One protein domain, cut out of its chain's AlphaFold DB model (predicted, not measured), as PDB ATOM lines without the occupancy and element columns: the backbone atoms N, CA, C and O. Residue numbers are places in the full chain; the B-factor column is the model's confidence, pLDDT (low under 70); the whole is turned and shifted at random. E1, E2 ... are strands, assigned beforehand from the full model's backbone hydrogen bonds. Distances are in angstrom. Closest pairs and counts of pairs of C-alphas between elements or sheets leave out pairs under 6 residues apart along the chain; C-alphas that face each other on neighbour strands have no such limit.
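This is residues 15 to 46 and 156 to 179 of the 189 residues of an uncharacterized protein of Bacteroidetes bacterium (UniProt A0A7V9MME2). Little here is regular structure: a small sheet, E1 E2 E3, makes one end, loops round the short strand E4 follow, and residues 173 to 179 stick out as a tail. The 56 printed residues, class all strand, hold four named strands, E1 E2 E3 E4 along the chain, and no named helix. The sheet's order is E1 - E2 - E3, antiparallel. The whole is loose, radius of gyration of the C-alphas 14.3 A, spanning 48 by 24 by 11 A.

E1, residues 15 to 20, 16.3 A long, begins at C-alpha (-11.866, -31.723, 22.201). E2 is residues 23 to 28, E3 33 to 36. E4, residues 163 to 165, ends at C-alpha (-1.639, -42.595, 14.981).

E1 E2 E3 form a meander, each strand the antiparallel neighbour of the one before, in two hairpins. N 18 and O 25, 3.0 A, and N 26 and O 34, 2.8 A, are within hydrogen-bond range. E4 pairs with no named strand; residues 40 to 41 pair parallel with its residues 164 to 165.

Residues 47 to 155 are cut out, with C-alphas 46 and 156 11.0 A apart. Residues 175 to 179 have pLDDT under 70.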
ATOM      1  N   LYS A  15     -12.415 -33.013  21.758       95.19
ATOM      2  CA  LYS A  15     -11.866 -31.723  22.201       95.19
ATOM      3  C   LYS A  15     -10.507 -31.827  22.873       95.19
ATOM      4  O   LYS A  15      -9.847 -30.807  22.984       95.19
ATOM      5  N   SER A  16     -10.146 -32.968  23.444       96.12
ATOM      6  CA  SER A  16      -8.823 -33.191  24.032       96.12
ATOM      7  C   SER A  16      -8.667 -34.652  24.416       96.12
ATOM      8  O   SER A  16      -9.649 -35.316  24.754       96.12
ATOM      9  N   VAL A  17      -7.425 -35.113  24.468       97.19
ATOM     10  CA  VAL A  17      -7.070 -36.440  24.965       97.19
ATOM     11  C   VAL A  17      -5.976 -36.269  26.011       97.19
ATOM     12  O   VAL A  17      -4.961 -35.635  25.736       97.19
ATOM     13  N   LEU A  18      -6.196 -36.798  27.214       96.25
ATOM     14  CA  LEU A  18      -5.231 -36.753  28.316       96.25
ATOM     15  C   LEU A  18      -4.922 -38.170  28.783       96.25
ATOM     16  O   LEU A  18      -5.847 -38.918  29.082       96.25
ATOM     17  N   TYR A  19      -3.644 -38.521  28.885       97.00
ATOM     18  CA  TYR A  19      -3.213 -39.807  29.427       97.00
ATOM     19  C   TYR A  19      -2.802 -39.649  30.895       97.00
ATOM     20  O   TYR A  19      -1.863 -38.921  31.208       97.00
ATOM     21  N   LEU A  20      -3.528 -40.300  31.806       94.38
ATOM     22  CA  LEU A  20      -3.325 -40.221  33.252       94.38
ATOM     23  C   LEU A  20      -3.528 -41.599  33.884       94.38
ATOM     24  O   LEU A  20      -4.539 -42.255  33.650       94.38
ATOM     25  N   ARG A  21      -2.594 -42.021  34.746       92.56
ATOM     26  CA  ARG A  21      -2.704 -43.265  35.537       92.56
ATOM     27  C   ARG A  21      -3.063 -44.506  34.694       92.56
ATOM     28  O   ARG A  21      -3.900 -45.303  35.102       92.56
ATOM     29  N   ASN A  22      -2.422 -44.672  33.535       94.88
ATOM     30  CA  ASN A  22      -2.636 -45.782  32.590       94.88
ATOM     31  C   ASN A  22      -3.991 -45.805  31.859       94.88
ATOM     32  O   ASN A  22      -4.362 -46.829  31.287       94.88
ATOM     33  N   TYR A  23      -4.717 -44.686  31.850       97.56
ATOM     34  CA  TYR A  23      -5.943 -44.517  31.075       97.56
ATOM     35  C   TYR A  23      -5.932 -43.191  30.316       97.56
ATOM     36  O   TYR A  23      -5.369 -42.190  30.758       97.56
ATOM     37  N   PHE A  24      -6.597 -43.178  29.171       98.06
ATOM     38  CA  PHE A  24      -6.939 -41.975  28.434       98.06
ATOM     39  C   PHE A  24      -8.281 -41.444  28.908       98.06
ATOM     40  O   PHE A  24      -9.242 -42.202  28.992       98.06
ATOM     41  N   ASN A  25      -8.358 -40.136  29.118       97.75
ATOM     42  CA  ASN A  25      -9.598 -39.389  29.245       97.75
ATOM     43  C   ASN A  25      -9.805 -38.590  27.958       97.75
ATOM     44  O   ASN A  25      -9.092 -37.618  27.686       97.75
ATOM     45  N   VAL A  26     -10.774 -39.025  27.159       97.38
ATOM     46  CA  VAL A  26     -11.152 -38.415  25.886       97.38
ATOM     47  C   VAL A  26     -12.331 -37.489  26.143       97.38
ATOM     48  O   VAL A  26     -13.431 -37.941  26.452       97.38
ATOM     49  N   LYS A  27     -12.097 -36.181  26.042       97.50
ATOM     50  CA  LYS A  27     -13.141 -35.170  26.218       97.50
ATOM     51  C   LYS A  27     -13.825 -34.905  24.886       97.50
ATOM     52  O   LYS A  27     -13.149 -34.598  23.903       97.50
ATOM     53  N   LEU A  28     -15.148 -34.962  24.872       96.25
ATOM     54  CA  LEU A  28     -15.966 -34.680  23.695       96.25
ATOM     55  C   LEU A  28     -16.391 -33.203  23.653       96.25
ATOM     56  O   LEU A  28     -16.212 -32.440  24.608       96.25
ATOM     57  N   ASP A  29     -16.964 -32.777  22.536       94.88
ATOM     58  CA  ASP A  29     -17.464 -31.420  22.317       94.88
ATOM     59  C   ASP A  29     -18.607 -31.019  23.255       94.88
ATOM     60  O   ASP A  29     -18.617 -29.874  23.722       94.88
ATOM     61  N   ASN A  30     -19.469 -31.961  23.632       94.56
ATOM     62  CA  ASN A  30     -20.495 -31.806  24.666       94.56
ATOM     63  C   ASN A  30     -19.943 -31.810  26.114       94.56
ATOM     64  O   ASN A  30     -20.715 -31.792  27.068       94.56
ATOM     65  N   ASN A  31     -18.615 -31.819  26.287       94.81
ATOM     66  CA  ASN A  31     -17.878 -31.882  27.556       94.81
ATOM     67  C   ASN A  31     -17.977 -33.197  28.344       94.81
ATOM     68  O   ASN A  31     -17.352 -33.288  29.402       94.81
ATOM     69  N   SER A  32     -18.679 -34.212  27.839       96.62
ATOM     70  CA  SER A  32     -18.593 -35.560  28.408       96.62
ATOM     71  C   SER A  32     -17.187 -36.144  28.234       96.62
ATOM     72  O   SER A  32     -16.397 -35.689  27.397       96.62
ATOM     73  N   ILE A  33     -16.858 -37.129  29.071       97.25
ATOM     74  CA  ILE A  33     -15.556 -37.793  29.083       97.25
ATOM     75  C   ILE A  33     -15.772 -39.288  28.907       97.25
ATOM     76  O   ILE A  33     -16.558 -39.893  29.634       97.25
ATOM     77  N   ILE A  34     -15.032 -39.869  27.969       96.56
ATOM     78  CA  ILE A  34     -14.929 -41.314  27.784       96.56
ATOM     79  C   ILE A  34     -13.535 -41.743  28.228       96.56
ATOM     80  O   ILE A  34     -12.538 -41.134  27.826       96.56
ATOM     81  N   SER A  35     -13.460 -42.792  29.043       96.88
ATOM     82  CA  SER A  35     -12.187 -43.377  29.460       96.88
ATOM     83  C   SER A  35     -11.850 -44.617  28.636       96.88
ATOM     84  O   SER A  35     -12.714 -45.452  28.382       96.88
ATOM     85  N   SER A  36     -10.586 -44.759  28.237       96.81
ATOM     86  CA  SER A  36     -10.097 -45.922  27.485       96.81
ATOM     87  C   SER A  36      -8.675 -46.300  27.897       96.81
ATOM     88  O   SER A  36      -7.924 -45.462  28.384       96.81
ATOM     89  N   LYS A  37      -8.276 -47.556  27.680       97.38
ATOM     90  CA  LYS A  37      -6.878 -48.003  27.841       97.38
ATOM     91  C   LYS A  37      -6.008 -47.682  26.625       97.38
ATOM     92  O   LYS A  37      -4.800 -47.544  26.766       97.38
ATOM     93  N   ILE A  38      -6.612 -47.584  25.442       97.25
ATOM     94  CA  ILE A  38      -5.925 -47.353  24.165       97.25
ATOM     95  C   ILE A  38      -6.702 -46.296  23.380       97.25
ATOM     96  O   ILE A  38      -7.933 -46.328  23.338       97.25
ATOM     97  N   VAL A  39      -5.984 -45.371  22.742       98.00
ATOM     98  CA  VAL A  39      -6.547 -44.411  21.786       98.00
ATOM     99  C   VAL A  39      -5.769 -44.507  20.482       98.00
ATOM    100  O   VAL A  39      -4.536 -44.483  20.487       98.00
ATOM    101  N   ILE A  40      -6.509 -44.601  19.375       98.00
ATOM    102  CA  ILE A  40      -5.975 -44.544  18.016       98.00
ATOM    103  C   ILE A  40      -6.480 -43.253  17.360       98.00
ATOM    104  O   ILE A  40      -7.684 -43.043  17.229       98.00
ATOM    105  N   GLY A  41      -5.563 -42.371  16.970       97.00
ATOM    106  CA  GLY A  41      -5.839 -41.175  16.189       97.00
ATOM    107  C   GLY A  41      -5.990 -41.522  14.711       97.00
ATOM    108  O   GLY A  41      -5.002 -41.797  14.032       97.00
ATOM    109  N   SER A  42      -7.233 -41.493  14.229       96.19
ATOM    110  CA  SER A  42      -7.622 -41.776  12.840       96.19
ATOM    111  C   SER A  42      -8.427 -40.621  12.224       96.19
ATOM    112  O   SER A  42      -9.381 -40.837  11.481       96.19
ATOM    113  N   TYR A  43      -8.095 -39.382  12.587       93.94
ATOM    114  CA  TYR A  43      -8.867 -38.176  12.244       93.94
ATOM    115  C   TYR A  43      -8.390 -37.490  10.950       93.94
ATOM    116  O   TYR A  43      -8.819 -36.385  10.620       93.94
ATOM    117  N   GLY A  44      -7.523 -38.153  10.187       91.50
ATOM    118  CA  GLY A  44      -7.173 -37.746   8.832       91.50
ATOM    119  C   GLY A  44      -6.024 -36.736   8.751       91.50
ATOM    120  O   GLY A  44      -5.105 -36.722   9.567       91.50
ATOM    121  N   LYS A  45      -6.050 -35.915   7.695       88.94
ATOM    122  CA  LYS A  45      -4.903 -35.104   7.243       88.94
ATOM    123  C   LYS A  45      -4.456 -34.056   8.247       88.94
ATOM    124  O   LYS A  45      -3.252 -33.837   8.400       88.94
ATOM    125  N   ARG A  46      -5.413 -33.353   8.847       88.19
ATOM    126  CA  ARG A  46      -5.164 -32.192   9.698       88.19
ATOM    127  C   ARG A  46      -6.435 -31.846  10.468       88.19
ATOM    128  O   ARG A  46      -7.448 -31.550   9.843       88.19
ATOM    129  N   LYS A 156       4.686 -38.246   9.788       91.44
ATOM    130  CA  LYS A 156       4.313 -37.646  11.073       91.44
ATOM    131  C   LYS A 156       4.665 -38.623  12.190       91.44
ATOM    132  O   LYS A 156       4.910 -39.800  11.937       91.44
ATOM    133  N   SER A 157       4.696 -38.142  13.433       92.75
ATOM    134  CA  SER A 157       4.917 -39.042  14.567       92.75
ATOM    135  C   SER A 157       3.801 -40.088  14.637       92.75
ATOM    136  O   SER A 157       2.619 -39.727  14.627       92.75
ATOM    137  N   LEU A 158       4.191 -41.366  14.715       95.50
ATOM    138  CA  LEU A 158       3.282 -42.507  14.857       95.50
ATOM    139  C   LEU A 158       2.705 -42.615  16.273       95.50
ATOM    140  O   LEU A 158       1.689 -43.279  16.466       95.50
ATOM    141  N   ILE A 159       3.347 -41.977  17.256       95.94
ATOM    142  CA  ILE A 159       2.905 -41.944  18.649       95.94
ATOM    143  C   ILE A 159       3.007 -40.509  19.166       95.94
ATOM    144  O   ILE A 159       4.073 -39.902  19.100       95.94
ATOM    145  N   GLU A 160       1.915 -39.966  19.700       95.69
ATOM    146  CA  GLU A 160       1.866 -38.610  20.263       95.69
ATOM    147  C   GLU A 160       1.157 -38.640  21.616       95.69
ATOM    148  O   GLU A 160      -0.006 -39.031  21.681       95.69
ATOM    149  N   ASN A 161       1.821 -38.247  22.708       94.88
ATOM    150  CA  ASN A 161       1.236 -38.289  24.060       94.88
ATOM    151  C   ASN A 161       0.537 -39.635  24.380       94.88
ATOM    152  O   ASN A 161      -0.586 -39.659  24.884       94.88
ATOM    153  N   HIS A 162       1.202 -40.753  24.054       96.88
ATOM    154  CA  HIS A 162       0.715 -42.147  24.131       96.88
ATOM    155  C   HIS A 162      -0.360 -42.564  23.111       96.88
ATOM    156  O   HIS A 162      -0.692 -43.745  23.030       96.88
ATOM    157  N   ILE A 163      -0.890 -41.644  22.309       97.56
ATOM    158  CA  ILE A 163      -1.885 -41.936  21.273       97.56
ATOM    159  C   ILE A 163      -1.184 -42.569  20.075       97.56
ATOM    160  O   ILE A 163      -0.249 -41.980  19.536       97.56
ATOM    161  N   LEU A 164      -1.658 -43.730  19.626       97.88
ATOM    162  CA  LEU A 164      -1.198 -44.345  18.379       97.88
ATOM    163  C   LEU A 164      -1.852 -43.628  17.199       97.88
ATOM    164  O   LEU A 164      -3.059 -43.430  17.206       97.88
ATOM    165  N   MET A 165      -1.101 -43.252  16.175       97.19
ATOM    166  CA  MET A 165      -1.639 -42.595  14.981       97.19
ATOM    167  C   MET A 165      -1.748 -43.597  13.830       97.19
ATOM    168  O   MET A 165      -0.863 -44.431  13.646       97.19
ATOM    169  N   CYS A 166      -2.802 -43.498  13.017       96.19
ATOM    170  CA  CYS A 166      -2.957 -44.300  11.797       96.19
ATOM    171  C   CYS A 166      -3.496 -43.469  10.621       96.19
ATOM    172  O   CYS A 166      -3.994 -42.358  10.815       96.19
ATOM    173  N   GLY A 167      -3.407 -44.002   9.398       93.75
ATOM    174  CA  GLY A 167      -3.833 -43.306   8.175       93.75
ATOM    175  C   GLY A 167      -3.131 -41.957   7.991       93.75
ATOM    176  O   GLY A 167      -1.993 -41.782   8.423       93.75
ATOM    177  N   ASP A 168      -3.832 -40.968   7.433       92.88
ATOM    178  CA  ASP A 168      -3.263 -39.634   7.178       92.88
ATOM    179  C   ASP A 168      -2.791 -38.907   8.457       92.88
ATOM    180  O   ASP A 168      -1.949 -38.002   8.390       92.88
ATOM    181  N   SER A 169      -3.294 -39.296   9.637       94.06
ATOM    182  CA  SER A 169      -2.821 -38.780  10.931       94.06
ATOM    183  C   SER A 169      -1.424 -39.293  11.292       94.06
ATOM    184  O   SER A 169      -0.707 -38.599  12.017       94.06
ATOM    185  N   ALA A 170      -1.014 -40.453  10.772       93.56
ATOM    186  CA  ALA A 170       0.333 -41.018  10.911       93.56
ATOM    187  C   ALA A 170       1.307 -40.525   9.828       93.56
ATOM    188  O   ALA A 170       2.513 -40.459  10.052       93.56
ATOM    189  N   GLY A 171       0.796 -40.137   8.664       90.38
ATOM    190  CA  GLY A 171       1.598 -39.604   7.571       90.38
ATOM    191  C   GLY A 171       0.818 -39.620   6.269       90.38
ATOM    192  O   GLY A 171      -0.119 -40.397   6.115       90.38
ATOM    193  N   MET A 172       1.200 -38.757   5.336       86.19
ATOM    194  CA  MET A 172       0.597 -38.717   4.006       86.19
ATOM    195  C   MET A 172       1.701 -38.652   2.960       86.19
ATOM    196  O   MET A 172       2.650 -37.874   3.090       86.19
ATOM    197  N   ILE A 173       1.549 -39.464   1.921       81.94
ATOM    198  CA  ILE A 173       2.407 -39.469   0.740       81.94
ATOM    199  C   ILE A 173       1.640 -38.897  -0.450       81.94
ATOM    200  O   ILE A 173       0.408 -38.872  -0.459       81.94
ATOM    201  N   LEU A 174       2.374 -38.460  -1.466       73.19
ATOM    202  CA  LEU A 174       1.814 -38.248  -2.792       73.19
ATOM    203  C   LEU A 174       2.233 -39.383  -3.704       73.19
ATOM    204  O   LEU A 174       3.277 -39.998  -3.510       73.19
ATOM    205  N   LEU A 175       1.469 -39.553  -4.776       62.78
ATOM    206  CA  LEU A 175       1.881 -40.361  -5.922       62.78
ATOM    207  C   LEU A 175       3.058 -39.731  -6.695       62.78
ATOM    208  O   LEU A 175       3.557 -40.329  -7.639       62.78
ATOM    209  N   TYR A 176       3.507 -38.538  -6.291       57.41
ATOM    210  CA  TYR A 176       4.594 -37.795  -6.910       57.41
ATOM    211  C   TYR A 176       5.771 -37.654  -5.939       57.41
ATOM    212  O   TYR A 176       5.669 -36.969  -4.919       57.41
ATOM    213  N   VAL A 177       6.894 -38.284  -6.281       45.78
ATOM    214  CA  VAL A 177       8.205 -38.099  -5.650       45.78
ATOM    215  C   VAL A 177       9.128 -37.547  -6.742       45.78
ATOM    216  O   VAL A 177       9.287 -38.183  -7.775       45.78
ATOM    217  N   GLU A 178       9.622 -36.320  -6.540       45.81
ATOM    218  CA  GLU A 178      10.663 -35.603  -7.308       45.81
ATOM    219  C   GLU A 178      10.866 -35.986  -8.795       45.81
ATOM    220  O   GLU A 178      11.680 -36.837  -9.138       45.81
ATOM    221  N   MET A 179      10.214 -35.257  -9.713       47.47
ATOM    222  CA  MET A 179      10.482 -35.317 -11.165       47.47
ATOM    223  C   MET A 179      11.038 -33.996 -11.743       47.47
ATOM    224  O   MET A 179      10.769 -33.669 -12.900       47.47
TER     225      MET A 179